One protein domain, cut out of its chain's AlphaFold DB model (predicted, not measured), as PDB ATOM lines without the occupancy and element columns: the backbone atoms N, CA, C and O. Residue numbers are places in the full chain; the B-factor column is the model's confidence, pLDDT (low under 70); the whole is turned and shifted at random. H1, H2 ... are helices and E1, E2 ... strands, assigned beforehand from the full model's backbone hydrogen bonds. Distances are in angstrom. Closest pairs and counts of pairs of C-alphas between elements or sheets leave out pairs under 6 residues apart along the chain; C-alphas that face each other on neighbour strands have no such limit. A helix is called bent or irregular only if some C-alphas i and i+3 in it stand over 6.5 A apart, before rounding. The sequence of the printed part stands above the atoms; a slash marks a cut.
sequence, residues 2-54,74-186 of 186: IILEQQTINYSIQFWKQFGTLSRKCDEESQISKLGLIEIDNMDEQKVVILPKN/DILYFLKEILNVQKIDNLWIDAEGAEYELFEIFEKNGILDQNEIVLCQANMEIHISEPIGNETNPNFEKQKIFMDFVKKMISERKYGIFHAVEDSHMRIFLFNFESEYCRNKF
ATOM      1  N   ILE A   2     237.929 234.492 230.806       61.09
ATOM      2  CA  ILE A   2     237.129 234.434 229.553       61.09
ATOM      3  C   ILE A   2     237.376 235.613 228.580       61.09
ATOM      4  O   ILE A   2     237.473 235.426 227.375       61.09
ATOM      5  N   ILE A   3     237.532 236.841 229.087       64.19
ATOM      6  CA  ILE A   3     237.754 238.029 228.232       64.19
ATOM      7  C   ILE A   3     239.120 237.982 227.522       64.19
ATOM      8  O   ILE A   3     239.224 238.378 226.364       64.19
ATOM      9  N   LEU A   4     240.158 237.474 228.197       68.44
ATOM     10  CA  LEU A   4     241.512 237.366 227.633       68.44
ATOM     11  C   LEU A   4     241.578 236.290 226.545       68.44
ATOM     12  O   LEU A   4     242.253 236.463 225.533       68.44
ATOM     13  N   GLU A   5     240.837 235.204 226.739       68.00
ATOM     14  CA  GLU A   5     240.691 234.124 225.767       68.00
ATOM     15  C   GLU A   5     239.971 234.620 224.505       68.00
ATOM     16  O   GLU A   5     240.526 234.544 223.413       68.00
ATOM     17  N   GLN A   6     238.820 235.288 224.655       68.00
ATOM     18  CA  GLN A   6     238.083 235.871 223.526       68.00
ATOM     19  C   GLN A   6     238.888 236.939 222.764       68.00
ATOM     20  O   GLN A   6     238.784 237.058 221.540       68.00
ATOM     21  N   GLN A   7     239.705 237.720 223.474       75.38
ATOM     22  CA  GLN A   7     240.597 238.702 222.862       75.38
ATOM     23  C   GLN A   7     241.714 238.026 222.055       75.38
ATOM     24  O   GLN A   7     242.017 238.469 220.947       75.38
ATOM     25  N   THR A   8     242.288 236.942 222.580       76.62
ATOM     26  CA  THR A   8     243.305 236.138 221.884       76.62
ATOM     27  C   THR A   8     242.724 235.496 220.623       76.62
ATOM     28  O   THR A   8     243.361 235.541 219.571       76.62
ATOM     29  N   ILE A   9     241.482 235.001 220.699       77.31
ATOM     30  CA  ILE A   9     240.720 234.484 219.554       77.31
ATOM     31  C   ILE A   9     240.615 235.519 218.445       77.31
ATOM     32  O   ILE A   9     241.111 235.299 217.339       77.31
ATOM     33  N   ASN A  10     240.048 236.682 218.753       82.62
ATOM     34  CA  ASN A  10     239.859 237.731 217.758       82.62
ATOM     35  C   ASN A  10     241.199 238.193 217.156       82.62
ATOM     36  O   ASN A  10     241.311 238.382 215.948       82.62
ATOM     37  N   TYR A  11     242.239 238.302 217.987       87.50
ATOM     38  CA  TYR A  11     243.564 238.709 217.535       87.50
ATOM     39  C   TYR A  11     244.195 237.704 216.560       87.50
ATOM     40  O   TYR A  11     244.718 238.121 215.534       87.50
ATOM     41  N   SER A  12     244.112 236.398 216.827       88.31
ATOM     42  CA  SER A  12     244.663 235.368 215.926       88.31
ATOM     43  C   SER A  12     243.941 235.305 214.570       88.31
ATOM     44  O   SER A  12     244.594 235.221 213.532       88.31
ATOM     45  N   ILE A  13     242.611 235.458 214.561       87.94
ATOM     46  CA  ILE A  13     241.806 235.537 213.333       87.94
ATOM     47  C   ILE A  13     242.211 236.765 212.510       87.94
ATOM     48  O   ILE A  13     242.377 236.683 211.292       87.94
ATOM     49  N   GLN A  14     242.351 237.922 213.165       89.56
ATOM     50  CA  GLN A  14     242.782 239.152 212.500       89.56
ATOM     51  C   GLN A  14     244.212 239.040 211.982       89.56
ATOM     52  O   GLN A  14     244.478 239.456 210.857       89.56
ATOM     53  N   PHE A  15     245.107 238.452 212.777       92.12
ATOM     54  CA  PHE A  15     246.491 238.221 212.396       92.12
ATOM     55  C   PHE A  15     246.569 237.394 211.114       92.12
ATOM     56  O   PHE A  15     247.195 237.845 210.162       92.12
ATOM     57  N   TRP A  16     245.876 236.251 211.055       91.19
ATOM     58  CA  TRP A  16     245.824 235.398 209.864       91.19
ATOM     59  C   TRP A  16     245.445 236.187 208.605       91.19
ATOM     60  O   TRP A  16     246.207 236.226 207.644       91.19
ATOM     61  N   LYS A  17     244.306 236.892 208.645       90.12
ATOM     62  CA  LYS A  17     243.771 237.653 207.500       90.12
ATOM     63  C   LYS A  17     244.683 238.784 207.037       90.12
ATOM     64  O   LYS A  17     244.645 239.195 205.883       90.12
ATOM     65  N   GLN A  18     245.450 239.363 207.955       92.62
ATOM     66  CA  GLN A  18     246.291 240.514 207.651       92.62
ATOM     67  C   GLN A  18     247.720 240.108 207.286       92.62
ATOM     68  O   GLN A  18     248.392 240.868 206.588       92.62
ATOM     69  N   PHE A  19     248.184 238.932 207.719       94.25
ATOM     70  CA  PHE A  19     249.587 238.542 207.637       94.25
ATOM     71  C   PHE A  19     250.153 238.629 206.217       94.25
ATOM     72  O   PHE A  19     251.201 239.246 206.042       94.25
ATOM     73  N   GLY A  20     249.433 238.140 205.201       91.31
ATOM     74  CA  GLY A  20     249.872 238.247 203.802       91.31
ATOM     75  C   GLY A  20     250.094 239.696 203.346       91.31
ATOM     76  O   GLY A  20     251.101 240.023 202.718       91.31
ATOM     77  N   THR A  21     249.201 240.611 203.735       92.31
ATOM     78  CA  THR A  21     249.349 242.043 203.418       92.31
ATOM     79  C   THR A  21     250.514 242.678 204.180       92.31
ATOM     80  O   THR A  21     251.263 243.468 203.605       92.31
ATOM     81  N   LEU A  22     250.694 242.341 205.464       91.88
ATOM     82  CA  LEU A  22     251.826 242.844 206.247       91.88
ATOM     83  C   LEU A  22     253.161 242.333 205.704       91.88
ATOM     84  O   LEU A  22     254.079 243.132 205.537       91.88
ATOM     85  N   SER A  23     253.261 241.035 205.409       92.38
ATOM     86  CA  SER A  23     254.470 240.424 204.854       92.38
ATOM     87  C   SER A  23     254.859 241.096 203.550       92.38
ATOM     88  O   SER A  23     255.991 241.538 203.423       92.38
ATOM     89  N   ARG A  24     253.912 241.283 202.622       89.50
ATOM     90  CA  ARG A  24     254.185 241.926 201.330       89.50
ATOM     91  C   ARG A  24     254.779 243.323 201.481       89.50
ATOM     92  O   ARG A  24     255.716 243.682 200.779       89.50
ATOM     93  N   LYS A  25     254.270 244.103 202.436       90.56
ATOM     94  CA  LYS A  25     254.834 245.418 202.743       90.56
ATOM     95  C   LYS A  25     256.275 245.305 203.259       90.56
ATOM     96  O   LYS A  25     257.137 246.064 202.824       90.56
ATOM     97  N   CYS A  26     256.548 244.360 204.160       90.12
ATOM     98  CA  CYS A  26     257.903 244.097 204.653       90.12
ATOM     99  C   CYS A  26     258.849 243.636 203.532       90.12
ATOM    100  O   CYS A  26     260.013 244.036 203.515       90.12
ATOM    101  N   ASP A  27     258.354 242.831 202.595       90.12
ATOM    102  CA  ASP A  27     259.096 242.316 201.444       90.12
ATOM    103  C   ASP A  27     259.541 243.460 200.517       90.12
ATOM    104  O   ASP A  27     260.714 243.542 200.131       90.12
ATOM    105  N   GLU A  28     258.623 244.386 200.218       88.50
ATOM    106  CA  GLU A  28     258.887 245.599 199.436       88.50
ATOM    107  C   GLU A  28     259.915 246.506 200.128       88.50
ATOM    108  O   GLU A  28     260.909 246.906 199.513       88.50
ATOM    109  N   GLU A  29     259.717 246.797 201.417       90.25
ATOM    110  CA  GLU A  29     260.617 247.648 202.207       90.25
ATOM    111  C   GLU A  29     262.030 247.050 202.316       90.25
ATOM    112  O   GLU A  29     263.027 247.773 202.218       90.25
ATOM    113  N   SER A  30     262.124 245.725 202.453       85.50
ATOM    114  CA  SER A  30     263.389 244.988 202.557       85.50
ATOM    115  C   SER A  30     264.051 244.734 201.198       85.50
ATOM    116  O   SER A  30     265.201 244.298 201.153       85.50
ATOM    117  N   GLN A  31     263.358 245.029 200.089       86.62
ATOM    118  CA  GLN A  31     263.832 244.837 198.714       86.62
ATOM    119  C   GLN A  31     264.281 243.397 198.448       86.62
ATOM    120  O   GLN A  31     265.309 243.161 197.801       86.62
ATOM    121  N   ILE A  32     263.506 242.428 198.945       83.31
ATOM    122  CA  ILE A  32     263.871 241.008 198.872       83.31
ATOM    123  C   ILE A  32     264.017 240.514 197.436       83.31
ATOM    124  O   ILE A  32     264.793 239.603 197.204       83.31
ATOM    125  N   SER A  33     263.387 241.168 196.454       78.19
ATOM    126  CA  SER A  33     263.560 240.874 195.024       78.19
ATOM    127  C   SER A  33     265.029 240.869 194.571       78.19
ATOM    128  O   SER A  33     265.381 240.194 193.606       78.19
ATOM    129  N   LYS A  34     265.924 241.551 195.298       82.56
ATOM    130  CA  LYS A  34     267.379 241.519 195.069       82.56
ATOM    131  C   LYS A  34     268.052 240.202 195.460       82.56
ATOM    132  O   LYS A  34     269.187 239.981 195.051       82.56
ATOM    133  N   LEU A  35     267.381 239.348 196.230       80.31
ATOM    134  CA  LEU A  35     267.835 237.998 196.570       80.31
ATOM    135  C   LEU A  35     267.723 237.030 195.382       80.31
ATOM    136  O   LEU A  35     268.218 235.914 195.475       80.31
ATOM    137  N   GLY A  36     267.096 237.438 194.272       80.56
ATOM    138  CA  GLY A  36     266.930 236.579 193.100       80.56
ATOM    139  C   GLY A  36     265.874 235.492 193.297       80.56
ATOM    140  O   GLY A  36     266.055 234.380 192.806       80.56
ATOM    141  N   LEU A  37     264.795 235.804 194.028       82.06
ATOM    142  CA  LEU A  37     263.646 234.907 194.144       82.06
ATOM    143  C   LEU A  37     263.004 234.703 192.770       82.06
ATOM    144  O   LEU A  37     262.840 235.652 192.001       82.06
ATOM    145  N   ILE A  38     262.640 233.460 192.486       83.81
ATOM    146  CA  ILE A  38     261.953 233.042 191.271       83.81
ATOM    147  C   ILE A  38     260.690 232.301 191.691       83.81
ATOM    148  O   ILE A  38     260.737 231.420 192.549       83.81
ATOM    149  N   GLU A  39     259.577 232.661 191.067       82.19
ATOM    150  CA  GLU A  39     258.325 231.917 191.152       82.19
ATOM    151  C   GLU A  39     258.348 230.803 190.100       82.19
ATOM    152  O   GLU A  39     258.677 231.030 188.933       82.19
ATOM    153  N   ILE A  40     258.061 229.583 190.539       80.81
ATOM    154  CA  ILE A  40     257.957 228.388 189.710       80.81
ATOM    155  C   ILE A  40     256.504 227.943 189.767       80.81
ATOM    156  O   ILE A  40     255.991 227.635 190.844       80.81
ATOM    157  N   ASP A  41     255.862 227.895 188.606       77.62
ATOM    158  CA  ASP A  41     254.491 227.414 188.494       77.62
ATOM    159  C   ASP A  41     254.451 225.892 188.730       77.62
ATOM    160  O   ASP A  41     255.126 225.115 188.045       77.62
ATOM    161  N   ASN A  42     253.659 225.480 189.715       67.56
ATOM    162  CA  ASN A  42     253.118 224.136 189.872       67.56
ATOM    163  C   ASN A  42     251.719 224.093 189.220       67.56
ATOM    164  O   ASN A  42     251.188 225.124 188.808       67.56
ATOM    165  N   MET A  43     251.116 222.912 189.073       69.50
ATOM    166  CA  MET A  43     249.838 222.753 188.359       69.50
ATOM    167  C   MET A  43     248.694 223.624 188.906       69.50
ATOM    168  O   MET A  43     247.820 224.029 188.140       69.50
ATOM    169  N   ASP A  44     248.700 223.896 190.203       70.62
ATOM    170  CA  ASP A  44     247.630 224.537 190.965       70.62
ATOM    171  C   ASP A  44     248.098 225.736 191.810       70.62
ATOM    172  O   ASP A  44     247.270 226.477 192.336       70.62
ATOM    173  N   GLU A  45     249.408 225.982 191.901       74.50
ATOM    174  CA  GLU A  45     249.990 227.016 192.767       74.50
ATOM    175  C   GLU A  45     251.389 227.463 192.304       74.50
ATOM    176  O   GLU A  45     251.975 226.895 191.387       74.50
ATOM    177  N   GLN A  46     251.961 228.470 192.968       80.75
ATOM    178  CA  GLN A  46     253.332 228.924 192.719       80.75
ATOM    179  C   GLN A  46     254.231 228.607 193.913       80.75
ATOM    180  O   GLN A  46     253.899 228.920 195.058       80.75
ATOM    181  N   LYS A  47     255.409 228.039 193.647       84.94
ATOM    182  CA  LYS A  47     256.475 227.861 194.642       84.94
ATOM    183  C   LYS A  47     257.558 228.915 194.433       84.94
ATOM    184  O   LYS A  47     257.922 229.226 193.303       84.94
ATOM    185  N   VAL A  48     258.113 229.441 195.518       80.75
ATOM    186  CA  VAL A  48     259.168 230.461 195.491       80.75
ATOM    187  C   VAL A  48     260.520 229.822 195.790       80.75
ATOM    188  O   VAL A  48     260.670 229.088 196.762       80.75
ATOM    189  N   VAL A  49     261.537 230.084 194.975       84.25
ATOM    190  CA  VAL A  49     262.881 229.513 195.158       84.25
ATOM    191  C   VAL A  49     263.951 230.567 194.898       84.25
ATOM    192  O   VAL A  49     263.845 231.352 193.960       84.25
ATOM    193  N   ILE A  50     265.029 230.551 195.683       81.75
ATOM    194  CA  ILE A  50     266.292 231.212 195.342       81.75
ATOM    195  C   ILE A  50     267.207 230.165 194.709       81.75
ATOM    196  O   ILE A  50     267.572 229.170 195.343       81.75
ATOM    197  N   LEU A  51     267.576 230.360 193.445       80.94
ATOM    198  CA  LEU A  51     268.476 229.433 192.761       80.94
ATOM    199  C   LEU A  51     269.929 229.642 193.221       80.94
ATOM    200  O   LEU A  51     270.333 230.775 193.483       80.94
ATOM    201  N   PRO A  52     270.751 228.577 193.301       74.31
ATOM    202  CA  PRO A  52     272.172 228.731 193.580       74.31
ATOM    203  C   PRO A  52     272.832 229.624 192.530       74.31
ATOM    204  O   PRO A  52     272.495 229.546 191.347       74.31
ATOM    205  N   LYS A  53     273.865 230.372 192.931       67.75
ATOM    206  CA  LYS A  53     274.608 231.305 192.056       67.75
ATOM    207  C   LYS A  53     275.140 230.687 190.747       67.75
ATOM    208  O   LYS A  53     275.479 231.431 189.838       67.75
ATOM    209  N   ASN A  54     275.208 229.351 190.645       64.94
ATOM    210  CA  ASN A  54     275.805 228.609 189.528       64.94
ATOM    211  C   ASN A  54     274.970 227.403 189.033       64.94
ATOM    212  O   ASN A  54     275.541 226.335 188.816       64.94
ATOM    213  N   ASP A  74     258.443 209.552 211.484       90.94
ATOM    214  CA  ASP A  74     259.023 210.748 212.088       90.94
ATOM    215  C   ASP A  74     259.946 211.479 211.095       90.94
ATOM    216  O   ASP A  74     260.755 210.852 210.400       90.94
ATOM    217  N   ILE A  75     259.828 212.808 211.025       91.56
ATOM    218  CA  ILE A  75     260.554 213.617 210.039       91.56
ATOM    219  C   ILE A  75     262.070 213.550 210.247       91.56
ATOM    220  O   ILE A  75     262.820 213.487 209.270       91.56
ATOM    221  N   LEU A  76     262.547 213.503 211.496       94.19
ATOM    222  CA  LEU A  76     263.974 213.365 211.769       94.19
ATOM    223  C   LEU A  76     264.469 211.989 211.318       94.19
ATOM    224  O   LEU A  76     265.503 211.907 210.653       94.19
ATOM    225  N   TYR A  77     263.733 210.922 211.633       94.69
ATOM    226  CA  TYR A  77     264.045 209.573 211.164       94.69
ATOM    227  C   TYR A  77     264.106 209.512 209.632       94.69
ATOM    228  O   TYR A  77     265.059 208.972 209.068       94.69
ATOM    229  N   PHE A  78     263.139 210.119 208.944       93.25
ATOM    230  CA  PHE A  78     263.113 210.167 207.485       93.25
ATOM    231  C   PHE A  78     264.342 210.875 206.904       93.25
ATOM    232  O   PHE A  78     265.035 210.328 206.045       93.25
ATOM    233  N   LEU A  79     264.670 212.067 207.402       94.12
ATOM    234  CA  LEU A  79     265.803 212.841 206.896       94.12
ATOM    235  C   LEU A  79     267.150 212.170 207.201       94.12
ATOM    236  O   LEU A  79     268.050 212.166 206.360       94.12
ATOM    237  N   LYS A  80     267.291 211.593 208.395       92.75
ATOM    238  CA  LYS A  80     268.570 211.090 208.902       92.75
ATOM    239  C   LYS A  80     268.832 209.632 208.548       92.75
ATOM    240  O   LYS A  80     269.908 209.313 208.060       92.75
ATOM    241  N   GLU A  81     267.863 208.755 208.780       94.25
ATOM    242  CA  GLU A  81     268.054 207.306 208.653       94.25
ATOM    243  C   GLU A  81     267.656 206.799 207.262       94.25
ATOM    244  O   GLU A  81     268.296 205.889 206.737       94.25
ATOM    245  N   ILE A  82     266.627 207.392 206.640       93.31
ATOM    246  CA  ILE A  82     266.167 206.984 205.303       93.31
ATOM    247  C   ILE A  82     266.938 207.730 204.209       93.31
ATOM    248  O   ILE A  82     267.512 207.099 203.321       93.31
ATOM    249  N   LEU A  83     266.954 209.066 204.254       93.50
ATOM    250  CA  LEU A  83     267.600 209.881 203.219       93.50
ATOM    251  C   LEU A  83     269.091 210.129 203.474       93.50
ATOM    252  O   LEU A  83     269.833 210.369 202.521       93.50
ATOM    253  N   ASN A  84     269.532 210.077 204.735       94.69
ATOM    254  CA  ASN A  84     270.899 210.393 205.156       94.69
ATOM    255  C   ASN A  84     271.383 211.765 204.644       94.69
ATOM    256  O   ASN A  84     272.473 211.903 204.081       94.69
ATOM    257  N   VAL A  85     270.547 212.793 204.824       94.44
ATOM    258  CA  VAL A  85     270.842 214.169 204.404       94.44
ATOM    259  C   VAL A  85     271.153 215.068 205.595       94.44
ATOM    260  O   VAL A  85     270.453 215.082 206.601       94.44
ATOM    261  N   GLN A  86     272.203 215.876 205.454       95.25
ATOM    262  CA  GLN A  86     272.582 216.897 206.442       95.25
ATOM    263  C   GLN A  86     272.320 218.323 205.953       95.25
ATOM    264  O   GLN A  86     272.373 219.267 206.739       95.25
ATOM    265  N   LYS A  87     272.094 218.500 204.647       97.12
ATOM    266  CA  LYS A  87     271.840 219.790 203.999       97.12
ATOM    267  C   LYS A  87     270.619 219.638 203.104       97.12
ATOM    268  O   LYS A  87     270.626 218.809 202.200       97.12
ATOM    269  N   ILE A  88     269.597 220.433 203.375       96.44
ATOM    270  CA  ILE A  88     268.353 220.477 202.618       96.44
ATOM    271  C   ILE A  88     268.271 221.869 202.013       96.44
ATOM    272  O   ILE A  88     268.137 222.865 202.724       96.44
ATOM    273  N   ASP A  89     268.404 221.942 200.696       94.44
ATOM    274  CA  ASP A  89     268.380 223.221 199.992       94.44
ATOM    275  C   ASP A  89     266.972 223.795 199.929       94.44
ATOM    276  O   ASP A  89     266.781 224.965 200.242       94.44
ATOM    277  N   ASN A  90     266.011 222.953 199.548       92.50
ATOM    278  CA  ASN A  90     264.611 223.299 199.362       92.50
ATOM    279  C   ASN A  90     263.740 222.202 199.975       92.50
ATOM    280  O   ASN A  90     263.938 221.024 199.679       92.50
ATOM    281  N   LEU A  91     262.776 222.602 200.796       94.69
ATOM    282  CA  LEU A  91     261.720 221.744 201.322       94.69
ATOM    283  C   LEU A  91     260.364 222.349 200.953       94.69
ATOM    284  O   LEU A  91     260.099 223.502 201.280       94.69
ATOM    285  N   TRP A  92     259.511 221.609 200.255       93.12
ATOM    286  CA  TRP A  92     258.147 222.046 199.953       93.12
ATOM    287  C   TRP A  92     257.186 221.239 200.813       93.12
ATOM    288  O   TRP A  92     257.228 220.012 200.787       93.12
ATOM    289  N   ILE A  93     256.389 221.936 201.615       92.62
ATOM    290  CA  ILE A  93     255.448 221.351 202.561       92.62
ATOM    291  C   ILE A  93     254.049 221.719 202.098       92.62
ATOM    292  O   ILE A  93     253.665 222.887 202.111       92.62
ATOM    293  N   ASP A  94     253.326 220.689 201.713       89.75
ATOM    294  CA  ASP A  94     251.896 220.685 201.489       89.75
ATOM    295  C   ASP A  94     251.428 219.330 202.020       89.75
ATOM    296  O   ASP A  94     251.790 218.284 201.474       89.75
ATOM    297  N   ALA A  95     250.832 219.341 203.211       86.06
ATOM    298  CA  ALA A  95     250.553 218.133 203.980       86.06
ATOM    299  C   ALA A  95     249.069 218.024 204.336       86.06
ATOM    300  O   ALA A  95     248.727 217.341 205.305       86.06
ATOM    301  N   GLU A  96     248.207 218.708 203.575       85.25
ATOM    302  CA  GLU A  96     246.749 218.641 203.683       85.25
ATOM    303  C   GLU A  96     246.245 218.795 205.134       85.25
ATOM    304  O   GLU A  96     245.355 218.080 205.599       85.25
ATOM    305  N   GLY A  97     246.844 219.712 205.905       85.12
ATOM    306  CA  GLY A  97     246.449 219.997 207.290       85.12
ATOM    307  C   GLY A  97     247.379 219.491 208.384       85.12
ATOM    308  O   GLY A  97     247.183 219.912 209.534       85.12
ATOM    309  N   ALA A  98     248.373 218.661 208.057       87.38
ATOM    310  CA  ALA A  98     249.375 218.151 208.998       87.38
ATOM    311  C   ALA A  98     250.609 219.068 209.153       87.38
ATOM    312  O   ALA A  98     251.549 218.738 209.877       87.38
ATOM    313  N   GLU A  99     250.629 220.250 208.527       92.25
ATOM    314  CA  GLU A  99     251.814 221.124 208.507       92.25
ATOM    315  C   GLU A  99     252.189 221.656 209.892       92.25
ATOM    316  O   GLU A  99     253.357 221.922 210.168       92.25
ATOM    317  N   TYR A 100     251.202 221.795 210.778       92.38
ATOM    318  CA  TYR A 100     251.381 222.321 212.131       92.38
ATOM    319  C   TYR A 100     252.335 221.473 212.980       92.38
ATOM    320  O   TYR A 100     253.050 222.025 213.815       92.38
ATOM    321  N   GLU A 101     252.382 220.156 212.755       90.06
ATOM    322  CA  GLU A 101     253.317 219.251 213.441       90.06
ATOM    323  C   GLU A 101     254.760 219.460 212.965       90.06
ATOM    324  O   GLU A 101     255.704 219.221 213.709       90.06
ATOM    325  N   LEU A 102     254.947 219.987 211.752       93.62
ATOM    326  CA  LEU A 102     256.263 220.239 211.171       93.62
ATOM    327  C   LEU A 102     256.861 221.584 211.599       93.62
ATOM    328  O   LEU A 102     258.027 221.842 211.312       93.62
ATOM    329  N   PHE A 103     256.124 222.452 212.299       95.25
ATOM    330  CA  PHE A 103     256.633 223.773 212.695       95.25
ATOM    331  C   PHE A 103     257.892 223.691 213.571       95.25
ATOM    332  O   PHE A 103     258.762 224.563 213.484       95.25
ATOM    333  N   GLU A 104     258.038 222.625 214.363       93.00
ATOM    334  CA  GLU A 104     259.185 222.436 215.256       93.00
ATOM    335  C   GLU A 104     260.529 222.292 214.521       93.00
ATOM    336  O   GLU A 104     261.583 222.616 215.077       93.00
ATOM    337  N   ILE A 105     260.523 221.877 213.247       95.31
ATOM    338  CA  ILE A 105     261.760 221.704 212.467       95.31
ATOM    339  C   ILE A 105     262.422 223.049 212.130       95.31
ATOM    340  O   ILE A 105     263.616 223.102 211.823       95.31
ATOM    341  N   PHE A 106     261.668 224.149 212.208       97.31
ATOM    342  CA  PHE A 106     262.158 225.503 211.944       97.31
ATOM    343  C   PHE A 106     262.701 226.202 213.193       97.31
ATOM    344  O   PHE A 106     263.351 227.242 213.082       97.31
ATOM    345  N   GLU A 107     262.488 225.637 214.377       96.06
ATOM    346  CA  GLU A 107     262.899 226.258 215.632       96.06
ATOM    347  C   GLU A 107     264.419 226.333 215.773       96.06
ATOM    348  O   GLU A 107     265.175 225.442 215.361       96.06
ATOM    349  N   LYS A 108     264.885 227.422 216.379       96.50
ATOM    350  CA  LYS A 108     266.288 227.596 216.741       96.50
ATOM    351  C   LYS A 108     266.666 226.709 217.925       96.50
ATOM    352  O   LYS A 108     266.003 226.709 218.957       96.50
ATOM    353  N   ASN A 109     267.782 225.996 217.793       95.75
ATOM    354  CA  ASN A 109     268.190 224.904 218.682       95.75
ATOM    355  C   ASN A 109     267.155 223.761 218.751       95.75
ATOM    356  O   ASN A 109     267.147 222.998 219.720       95.75
ATOM    357  N   GLY A 110     266.276 223.663 217.746       94.56
ATOM    358  CA  GLY A 110     265.263 222.619 217.623       94.56
ATOM    359  C   GLY A 110     265.827 221.300 217.095       94.56
ATOM    360  O   GLY A 110     267.042 221.084 217.060       94.56
ATOM    361  N   ILE A 111     264.931 220.413 216.658       95.31
ATOM    362  CA  ILE A 111     265.267 219.025 216.315       95.31
ATOM    363  C   ILE A 111     266.304 218.908 215.188       95.31
ATOM    364  O   ILE A 111     267.210 218.078 215.275       95.31
ATOM    365  N   LEU A 112     266.234 219.769 214.166       96.56
ATOM    366  CA  LEU A 112     267.205 219.763 213.067       96.56
ATOM    367  C   LEU A 112     268.585 220.256 213.518       96.56
ATOM    368  O   LEU A 112     269.589 219.619 213.205       96.56
ATOM    369  N   ASP A 113     268.637 221.333 214.305       95.81
ATOM    370  CA  ASP A 113     269.899 221.917 214.780       95.81
ATOM    371  C   ASP A 113     270.644 220.951 215.705       95.81
ATOM    372  O   ASP A 113     271.852 220.761 215.570       95.81
ATOM    373  N   GLN A 114     269.910 220.284 216.602       96.31
ATOM    374  CA  GLN A 114     270.450 219.259 217.502       96.31
ATOM    375  C   GLN A 114     271.017 218.043 216.755       96.31
ATOM    376  O   GLN A 114     271.800 217.284 217.323       96.31
ATOM    377  N   ASN A 115     270.631 217.857 215.492       96.31
ATOM    378  CA  ASN A 115     271.083 216.770 214.630       96.31
ATOM    379  C   ASN A 115     271.975 217.250 213.475       96.31
ATOM    380  O   ASN A 115     272.230 216.483 212.549       96.31
ATOM    381  N   GLU A 116     272.459 218.496 213.525       96.19
ATOM    382  CA  GLU A 116     273.360 219.092 212.524       96.19
ATOM    383  C   GLU A 116     272.779 219.138 211.093       96.19
ATOM    384  O   GLU A 116     273.513 219.257 210.101       96.19
ATOM    385  N   ILE A 117     271.447 219.098 210.977       97.81
ATOM    386  CA  ILE A 117     270.722 219.206 209.711       97.81
ATOM    387  C   ILE A 117     270.440 220.682 209.434       97.81
ATOM    388  O   ILE A 117     269.791 221.373 210.214       97.81
ATOM    389  N   VAL A 118     270.914 221.177 208.293       98.12
ATOM    390  CA  VAL A 118     270.670 222.555 207.851       98.12
ATOM    391  C   VAL A 118     269.615 222.552 206.758       98.12
ATOM    392  O   VAL A 118     269.854 222.017 205.678       98.12
ATOM    393  N   LEU A 119     268.493 223.213 207.024       97.75
ATOM    394  CA  LEU A 119     267.471 223.545 206.038       97.75
ATOM    395  C   LEU A 119     267.659 224.998 205.584       97.75
ATOM    396  O   LEU A 119     267.695 225.900 206.421       97.75
ATOM    397  N   CYS A 120     267.831 225.223 204.279       98.06
ATOM    398  CA  CYS A 120     268.082 226.555 203.726       98.06
ATOM    399  C   CYS A 120     266.816 227.287 203.308       98.06
ATOM    400  O   CYS A 120     266.668 228.458 203.656       98.06
ATOM    401  N   GLN A 121     265.935 226.620 202.569       96.88
ATOM    402  CA  GLN A 121     264.721 227.220 202.034       96.88
ATOM    403  C   GLN A 121     263.535 226.298 202.255       96.88
ATOM    404  O   GLN A 121     263.660 225.083 202.081       96.88
ATOM    405  N   ALA A 122     262.381 226.867 202.589       97.19
ATOM    406  CA  ALA A 122     261.139 226.115 202.605       97.19
ATOM    407  C   ALA A 122     259.975 226.903 202.010       97.19
ATOM    408  O   ALA A 122     259.831 228.093 202.272       97.19
ATOM    409  N   ASN A 123     259.139 226.216 201.235       95.56
ATOM    410  CA  ASN A 123     257.802 226.681 200.881       95.56
ATOM    411  C   ASN A 123     256.807 225.896 201.714       95.56
ATOM    412  O   ASN A 123     256.979 224.687 201.874       95.56
ATOM    413  N   MET A 124     255.783 226.563 202.222       94.75
ATOM    414  CA  MET A 124     254.785 225.921 203.061       94.75
ATOM    415  C   MET A 124     253.398 226.431 202.713       94.75
ATOM    416  O   MET A 124     253.191 227.644 202.702       94.75
ATOM    417  N   GLU A 125     252.474 225.509 202.458       93.69
ATOM    418  CA  GLU A 125     251.043 225.762 202.326       93.69
ATOM    419  C   GLU A 125     250.332 225.340 203.613       93.69
ATOM    420  O   GLU A 125     250.306 224.172 203.971       93.69
ATOM    421  N   ILE A 126     249.808 226.307 204.363       93.25
ATOM    422  CA  ILE A 126     249.283 226.085 205.710       93.25
ATOM    423  C   ILE A 126     247.757 226.095 205.658       93.25
ATOM    424  O   ILE A 126     247.124 227.130 205.408       93.25
ATOM    425  N   HIS A 127     247.164 224.942 205.957       90.62
ATOM    426  CA  HIS A 127     245.731 224.705 205.826       90.62
ATOM    427  C   HIS A 127     244.923 225.192 207.038       90.62
ATOM    428  O   HIS A 127     245.019 224.648 208.139       90.62
ATOM    429  N   ILE A 128     244.026 226.161 206.823       80.38
ATOM    430  CA  ILE A 128     243.191 226.780 207.871       80.38
ATOM    431  C   ILE A 128     242.119 225.842 208.472       80.38
ATOM    432  O   ILE A 128     241.626 226.097 209.574       80.38
ATOM    433  N   SER A 129     241.747 224.759 207.782       68.06
ATOM    434  CA  SER A 129     240.674 223.842 208.196       68.06
ATOM    435  C   SER A 129     240.790 222.479 207.517       68.06
ATOM    436  O   SER A 129     241.150 222.424 206.348       68.06
ATOM    437  N   GLU A 130     240.396 221.408 208.211       55.53
ATOM    438  CA  GLU A 130     239.898 220.209 207.525       55.53
ATOM    439  C   GLU A 130     238.440 220.469 207.107       55.53
ATOM    440  O   GLU A 130     237.687 221.056 207.895       55.53
ATOM    441  N   PRO A 131     238.006 220.081 205.898       48.47
ATOM    442  CA  PRO A 131     236.613 220.228 205.499       48.47
ATOM    443  C   PRO A 131     235.715 219.316 206.351       48.47
ATOM    444  O   PRO A 131     235.640 218.110 206.135       48.47
ATOM    445  N   ILE A 132     234.980 219.890 207.307       45.22
ATOM    446  CA  ILE A 132     233.881 219.195 207.994       45.22
ATOM    447  C   ILE A 132     232.590 219.473 207.208       45.22
ATOM    448  O   ILE A 132     231.803 220.357 207.541       45.22
ATOM    449  N   GLY A 133     232.374 218.729 206.120       53.81
ATOM    450  CA  GLY A 133     231.205 218.909 205.252       53.81
ATOM    451  C   GLY A 133     231.202 220.251 204.501       53.81
ATOM    452  O   GLY A 133     232.243 220.712 204.047       53.81
ATOM    453  N   ASN A 134     230.025 220.875 204.352       48.84
ATOM    454  CA  ASN A 134     229.835 222.120 203.586       48.84
ATOM    455  C   ASN A 134     230.121 223.410 204.387       48.84
ATOM    456  O   ASN A 134     229.822 224.502 203.906       48.84
ATOM    457  N   GLU A 135     230.646 223.308 205.611       46.72
ATOM    458  CA  GLU A 135     230.897 224.459 206.480       46.72
ATOM    459  C   GLU A 135     232.385 224.567 206.831       46.72
ATOM    460  O   GLU A 135     232.931 223.784 207.606       46.72
ATOM    461  N   THR A 136     233.052 225.590 206.294       51.62
ATOM    462  CA  THR A 136     234.374 226.025 206.758       51.62
ATOM    463  C   THR A 136     234.201 226.808 208.056       51.62
ATOM    464  O   THR A 136     233.993 228.024 208.037       51.62
ATOM    465  N   ASN A 137     234.250 226.126 209.200       53.62
ATOM    466  CA  ASN A 137     234.388 226.818 210.477       53.62
ATOM    467  C   ASN A 137     235.871 227.198 210.660       53.62
ATOM    468  O   ASN A 137     236.712 226.296 210.661       53.62
ATOM    469  N   PRO A 138     236.235 228.490 210.778       60.19
ATOM    470  CA  PRO A 138     237.624 228.876 211.001       60.19
ATOM    471  C   PRO A 138     238.149 228.228 212.286       60.19
ATOM    472  O   PRO A 138     237.652 228.492 213.383       60.19
ATOM    473  N   ASN A 139     239.160 227.365 212.148       77.50
ATOM    474  CA  ASN A 139     239.767 226.680 213.278       77.50
ATOM    475  C   ASN A 139     240.693 227.657 214.022       77.50
ATOM    476  O   ASN A 139     241.856 227.846 213.663       77.50
ATOM    477  N   PHE A 140     240.144 228.307 215.051       80.06
ATOM    478  CA  PHE A 140     240.861 229.269 215.889       80.06
ATOM    479  C   PHE A 140     242.187 228.710 216.430       80.06
ATOM    480  O   PHE A 140     243.190 229.423 216.429       80.06
ATOM    481  N   GLU A 141     242.218 227.442 216.852       85.38
ATOM    482  CA  GLU A 141     243.434 226.827 217.397       85.38
ATOM    483  C   GLU A 141     244.554 226.821 216.353       85.38
ATOM    484  O   GLU A 141     245.666 227.268 216.629       85.38
ATOM    485  N   LYS A 142     244.240 226.433 215.112       88.69
ATOM    486  CA  LYS A 142     245.188 226.459 213.988       88.69
ATOM    487  C   LYS A 142     245.710 227.872 213.699       88.69
ATOM    488  O   LYS A 142     246.912 228.071 213.520       88.69
ATOM    489  N   GLN A 143     244.841 228.881 213.723       90.44
ATOM    490  CA  GLN A 143     245.247 230.281 213.524       90.44
ATOM    491  C   GLN A 143     246.134 230.799 214.659       90.44
ATOM    492  O   GLN A 143     247.084 231.550 214.420       90.44
ATOM    493  N   LYS A 144     245.855 230.387 215.900       91.62
ATOM    494  CA  LYS A 144     246.694 230.703 217.053       91.62
ATOM    495  C   LYS A 144     248.065 230.034 216.939       91.62
ATOM    496  O   LYS A 144     249.062 230.725 217.128       91.62
ATOM    497  N   ILE A 145     248.128 228.745 216.590       93.50
ATOM    498  CA  ILE A 145     249.392 228.016 216.390       93.50
ATOM    499  C   ILE A 145     250.229 228.703 215.306       93.50
ATOM    500  O   ILE A 145     251.409 228.967 215.524       93.50
ATOM    501  N   PHE A 146     249.616 229.081 214.180       94.81
ATOM    502  CA  PHE A 146     250.294 229.834 213.122       94.81
ATOM    503  C   PHE A 146     250.846 231.179 213.613       94.81
ATOM    504  O   PHE A 146     252.005 231.515 213.369       94.81
ATOM    505  N   MET A 147     250.040 231.958 214.336       94.88
ATOM    506  CA  MET A 147     250.489 233.232 214.892       94.88
ATOM    507  C   MET A 147     251.666 233.048 215.862       94.88
ATOM    508  O   MET A 147     252.621 233.828 215.825       94.88
ATOM    509  N   ASP A 148     251.591 232.048 216.740       95.88
ATOM    510  CA  ASP A 148     252.644 231.746 217.709       95.88
ATOM    511  C   ASP A 148     253.932 231.308 216.989       95.88
ATOM    512  O   ASP A 148     255.014 231.798 217.323       95.88
ATOM    513  N   PHE A 149     253.809 230.497 215.934       96.62
ATOM    514  CA  PHE A 149     254.907 230.121 215.044       96.62
ATOM    515  C   PHE A 149     255.578 231.341 214.400       96.62
ATOM    516  O   PHE A 149     256.785 231.530 214.550       96.62
ATOM    517  N   VAL A 150     254.811 232.230 213.761       96.88
ATOM    518  CA  VAL A 150     255.365 233.434 213.120       96.88
ATOM    519  C   VAL A 150     256.080 234.328 214.135       96.88
ATOM    520  O   VAL A 150     257.198 234.787 213.891       96.88
ATOM    521  N   LYS A 151     255.468 234.563 215.303       96.25
ATOM    522  CA  LYS A 151     256.091 235.348 216.380       96.25
ATOM    523  C   LYS A 151     257.410 234.728 216.828       96.25
ATOM    524  O   LYS A 151     258.384 235.458 217.027       96.25
ATOM    525  N   LYS A 152     257.446 233.401 216.966       96.88
ATOM    526  CA  LYS A 152     258.652 232.663 217.335       96.88
ATOM    527  C   LYS A 152     259.746 232.849 216.286       96.88
ATOM    528  O   LYS A 152     260.820 233.322 216.651       96.88
ATOM    529  N   MET A 153     259.453 232.638 215.002       96.31
ATOM    530  CA  MET A 153     260.415 232.832 213.904       96.31
ATOM    531  C   MET A 153     261.017 234.243 213.889       96.31
ATOM    532  O   MET A 153     262.240 234.403 213.848       96.31
ATOM    533  N   ILE A 154     260.175 235.274 214.019       95.12
ATOM    534  CA  ILE A 154     260.623 236.674 214.085       95.12
ATOM    535  C   ILE A 154     261.536 236.910 215.298       95.12
ATOM    536  O   ILE A 154     262.539 237.622 215.198       95.12
ATOM    537  N   SER A 155     261.199 236.325 216.450       97.31
ATOM    538  CA  SER A 155     261.988 236.480 217.676       97.31
ATOM    539  C   SER A 155     263.348 235.779 217.597       97.31
ATOM    540  O   SER A 155     264.349 236.327 218.061       97.31
ATOM    541  N   GLU A 156     263.395 234.608 216.963       97.25
ATOM    542  CA  GLU A 156     264.592 233.773 216.857       97.25
ATOM    543  C   GLU A 156     265.560 234.269 215.781       97.25
ATOM    544  O   GLU A 156     266.768 234.051 215.904       97.25
ATOM    545  N   ARG A 157     265.046 234.972 214.759       96.50
ATOM    546  CA  ARG A 157     265.815 235.553 213.640       96.50
ATOM    547  C   ARG A 157     266.638 234.529 212.851       96.50
ATOM    548  O   ARG A 157     267.597 234.896 212.176       96.50
ATOM    549  N   LYS A 158     266.263 233.251 212.945       97.19
ATOM    550  CA  LYS A 158     266.879 232.150 212.200       97.19
ATOM    551  C   LYS A 158     266.399 232.140 210.752       97.19
ATOM    552  O   LYS A 158     267.213 232.161 209.830       97.19
ATOM    553  N   TYR A 159     265.080 232.178 210.575       97.69
ATOM    554  CA  TYR A 159     264.423 232.255 209.276       97.69
ATOM    555  C   TYR A 159     263.774 233.625 209.072       97.69
ATOM    556  O   TYR A 159     263.154 234.170 209.987       97.69
ATOM    557  N   GLY A 160     263.904 234.174 207.865       95.69
ATOM    558  CA  GLY A 160     263.029 235.245 207.387       95.69
ATOM    559  C   GLY A 160     261.816 234.640 206.691       95.69
ATOM    560  O   GLY A 160     261.970 233.647 205.980       95.69
ATOM    561  N   ILE A 161     260.638 235.225 206.915       95.94
ATOM    562  CA  ILE A 161     259.384 234.843 206.255       95.94
ATOM    563  C   ILE A 161     259.096 235.874 205.170       95.94
ATOM    564  O   ILE A 161     259.090 237.068 205.467       95.94
ATOM    565  N   PHE A 162     258.847 235.410 203.952       94.06
ATOM    566  CA  PHE A 162     258.606 236.246 202.781       94.06
ATOM    567  C   PHE A 162     257.494 235.672 201.910       94.06
ATOM    568  O   PHE A 162     257.104 234.512 202.074       94.06
ATOM    569  N   HIS A 163     257.030 236.472 200.946       91.31
ATOM    570  CA  HIS A 163     256.056 236.072 199.931       91.31
ATOM    571  C   HIS A 163     254.809 235.420 200.542       91.31
ATOM    572  O   HIS A 163     254.275 234.451 200.006       91.31
ATOM    573  N   ALA A 164     254.341 235.944 201.681       93.25
ATOM    574  CA  ALA A 164     253.140 235.410 202.298       93.25
ATOM    575  C   ALA A 164     251.897 235.784 201.475       93.25
ATOM    576  O   ALA A 164     251.602 236.968 201.268       93.25
ATOM    577  N   VAL A 165     251.150 234.776 201.036       90.44
ATOM    578  CA  VAL A 165     249.920 234.924 200.252       90.44
ATOM    579  C   VAL A 165     248.818 234.116 200.923       90.44
ATOM    580  O   VAL A 165     248.989 232.934 201.197       90.44
ATOM    581  N   GLU A 166     247.687 234.763 201.195       87.50
ATOM    582  CA  GLU A 166     246.463 234.066 201.583       87.50
ATOM    583  C   GLU A 166     245.611 233.862 200.325       87.50
ATOM    584  O   GLU A 166     245.100 234.832 199.765       87.50
ATOM    585  N   ASP A 167     245.470 232.612 199.896       78.50
ATOM    586  CA  ASP A 167     244.569 232.193 198.819       78.50
ATOM    587  C   ASP A 167     244.041 230.792 199.151       78.50
ATOM    588  O   ASP A 167     244.747 229.814 198.937       78.50
ATOM    589  N   SER A 168     242.869 230.743 199.807       79.31
ATOM    590  CA  SER A 168     242.276 229.622 200.583       79.31
ATOM    591  C   SER A 168     243.133 229.059 201.730       79.31
ATOM    592  O   SER A 168     242.608 228.765 202.810       79.31
ATOM    593  N   HIS A 169     244.444 228.994 201.541       87.75
ATOM    594  CA  HIS A 169     245.471 228.580 202.485       87.75
ATOM    595  C   HIS A 169     246.525 229.683 202.631       87.75
ATOM    596  O   HIS A 169     246.592 230.620 201.832       87.75
ATOM    597  N   MET A 170     247.323 229.617 203.697       92.75
ATOM    598  CA  MET A 170     248.422 230.561 203.897       92.75
ATOM    599  C   MET A 170     249.693 229.972 203.301       92.75
ATOM    600  O   MET A 170     250.258 229.035 203.858       92.75
ATOM    601  N   ARG A 171     250.159 230.544 202.194       94.19
ATOM    602  CA  ARG A 171     251.421 230.170 201.554       94.19
ATOM    603  C   ARG A 171     252.527 231.088 202.038       94.19
ATOM    604  O   ARG A 171     252.343 232.302 202.036       94.19
ATOM    605  N   ILE A 172     253.655 230.526 202.464       96.19
ATOM    606  CA  ILE A 172     254.829 231.287 202.910       96.19
ATOM    607  C   ILE A 172     256.125 230.704 202.350       96.19
ATOM    608  O   ILE A 172     256.252 229.490 202.168       96.19
ATOM    609  N   PHE A 173     257.115 231.573 202.163       96.62
ATOM    610  CA  PHE A 173     258.493 231.204 201.869       96.62
ATOM    611  C   PHE A 173     259.406 231.542 203.053       96.62
ATOM    612  O   PHE A 173     259.325 232.625 203.636       96.62
ATOM    613  N   LEU A 174     260.291 230.615 203.410       97.56
ATOM    614  CA  LEU A 174     261.238 230.722 204.517       97.56
ATOM    615  C   LEU A 174     262.668 230.629 203.992       97.56
ATOM    616  O   LEU A 174     262.994 229.676 203.287       97.56
ATOM    617  N   PHE A 175     263.542 231.553 204.400       97.69
ATOM    618  CA  PHE A 175     264.984 231.478 204.124       97.69
ATOM    619  C   PHE A 175     265.812 231.530 205.409       97.69
ATOM    620  O   PHE A 175     265.617 232.414 206.245       97.69
ATOM    621  N   ASN A 176     266.760 230.604 205.557       98.00
ATOM    622  CA  ASN A 176     267.644 230.506 206.717       98.00
ATOM    623  C   ASN A 176     268.788 231.528 206.644       98.00
ATOM    624  O   ASN A 176     269.823 231.289 206.014       98.00
ATOM    625  N   PHE A 177     268.625 232.656 207.332       96.25
ATOM    626  CA  PHE A 177     269.653 233.693 207.413       96.25
ATOM    627  C   PHE A 177     270.711 233.419 208.470       96.25
ATOM    628  O   PHE A 177     271.756 234.061 208.425       96.25
ATOM    629  N   GLU A 178     270.490 232.509 209.414       96.88
ATOM    630  CA  GLU A 178     271.478 232.189 210.449       96.88
ATOM    631  C   GLU A 178     272.618 231.321 209.901       96.88
ATOM    632  O   GLU A 178     273.790 231.536 210.228       96.88
ATOM    633  N   SER A 179     272.300 230.402 208.991       97.56
ATOM    634  CA  SER A 179     273.267 229.487 208.390       97.56
ATOM    635  C   SER A 179     274.206 230.183 207.401       97.56
ATOM    636  O   SER A 179     273.793 230.675 206.350       97.56
ATOM    637  N   GLU A 180     275.508 230.159 207.694       96.75
ATOM    638  CA  GLU A 180     276.537 230.643 206.766       96.75
ATOM    639  C   GLU A 180     276.542 229.857 205.448       96.75
ATOM    640  O   GLU A 180     276.683 230.446 204.377       96.75
ATOM    641  N   TYR A 181     276.307 228.544 205.513       96.00
ATOM    642  CA  TYR A 181     276.193 227.698 204.327       96.00
ATOM    643  C   TYR A 181     275.111 228.211 203.368       96.00
ATOM    644  O   TYR A 181     275.377 228.377 202.178       96.00
ATOM    645  N   CYS A 182     273.917 228.512 203.888       97.19
ATOM    646  CA  CYS A 182     272.792 228.963 203.071       97.19
ATOM    647  C   CYS A 182     273.065 230.340 202.457       97.19
ATOM    648  O   CYS A 182     272.901 230.502 201.252       97.19
ATOM    649  N   ARG A 183     273.576 231.294 203.249       94.56
ATOM    650  CA  ARG A 183     273.934 232.640 202.761       94.56
ATOM    651  C   ARG A 183     275.061 232.650 201.725       94.56
ATOM    652  O   ARG A 183     275.151 233.572 200.923       94.56
ATOM    653  N   ASN A 184     275.978 231.688 201.785       93.56
ATOM    654  CA  ASN A 184     277.070 231.611 200.818       93.56
ATOM    655  C   ASN A 184     276.596 230.974 199.506       93.56
ATOM    656  O   ASN A 184     276.964 231.444 198.422       93.56
ATOM    657  N   LYS A 185     275.779 229.920 199.605       92.25
ATOM    658  CA  LYS A 185     275.286 229.148 198.459       92.25
ATOM    659  C   LYS A 185     274.281 229.921 197.599       92.25
ATOM    660  O   LYS A 185     274.384 229.867 196.369       92.25
ATOM    661  N   PHE A 186     273.352 230.614 198.247       89.50
ATOM    662  CA  PHE A 186     272.307 231.436 197.634       89.50
ATOM    663  C   PHE A 186     272.703 232.917 197.694       89.50
ATOM    664  O   PHE A 186     272.401 233.650 196.736       89.50
TER     665      PHE A 186
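This is residues 2 to 54 and 74 to 186 of the 186 residues of the protein "Methyltransf_21 domain-containing protein" of Caenorhabditis tropicalis (UniProt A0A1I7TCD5). A twisted sheet of four strands has H4 and H6 side by side over one face, with the hairpin E1 and E2 and short H7 over the other. The long bent helix H1 passes the first residues of H6, then packs at the sheet's E5 edge with its second arm; residues 2 to 7 stick out. The printed part has 166 residues with seven named helices and six named strands, in the order H1, H2, E1, E2, H3, E3, H4, H5, E4, H6, E5, E6, H7, class mixed. The sheet's order is E3, E4, E6, E5, mixed; the whole is compact, radius of gyration of the C-alphas 16.5 A, spans 50 by 38 by 34 A.

Start at H1, residues 2 to 30, by its hydrogen bonds assigned as one helix but bent: C-alphas 17 and 20 are 7.2 A apart, and arms H1a, residues 2 to 17, and H1b, residues 20 to 30, stand at a steep tilt of 61 degrees. H1a touches H6, residues 140 to 156, with residues 9 to 16 alone, closest C-alphas Ser 12 and Lys 144, 5.2 A. H2, residues 32 to 35, is not on the four-stranded sheet. Then find the antiparallel hairpin E1, residues 37 to 41, and E2, residues 46 to 50, with N 38 and O 49 at 2.8 A. H3, residues 75 to 82, is close to but not clearly touching H5, residues 111 to 114. E3, residues 87 to 94, is parallel to E4, residues 118 to 126, with N 91 and O 121 at 2.9 A. H4, residues 99 to 106, touches H6 at a shallow tilt of 11 degrees, closest C-alphas Phe 103 and Phe 149, 7.0 A. E6, residues 169 to 176, is antiparallel to E4, N 124 and O 172 at 3.0 A, and to E5, residues 159 to 167, N 162 and O 173 at 2.8 A. H7, residues 180 to 185, is on the opposite face from H1b, H4 and H6. Every O i to N i+4 pair is within hydrogen-bond range in H1a, H1b, H3, H6 and H7; H4 has 0 of 4, but 4 of 5 O i to N i+3 pairs; H2 and H5 are too short.

Find C-alpha 2 at (237.129, 234.434, 229.553); H1a runs 23.3 A from there. H6 begins at C-alpha 140, (240.861, 229.269, 215.889), and measures 24.2 A; E6 measures 22.7 A.

Residues 55 to 73 are not printed, a gap of 33.3 A. The link E4 to H6 is long; residues 129 to 138 are among those under 70.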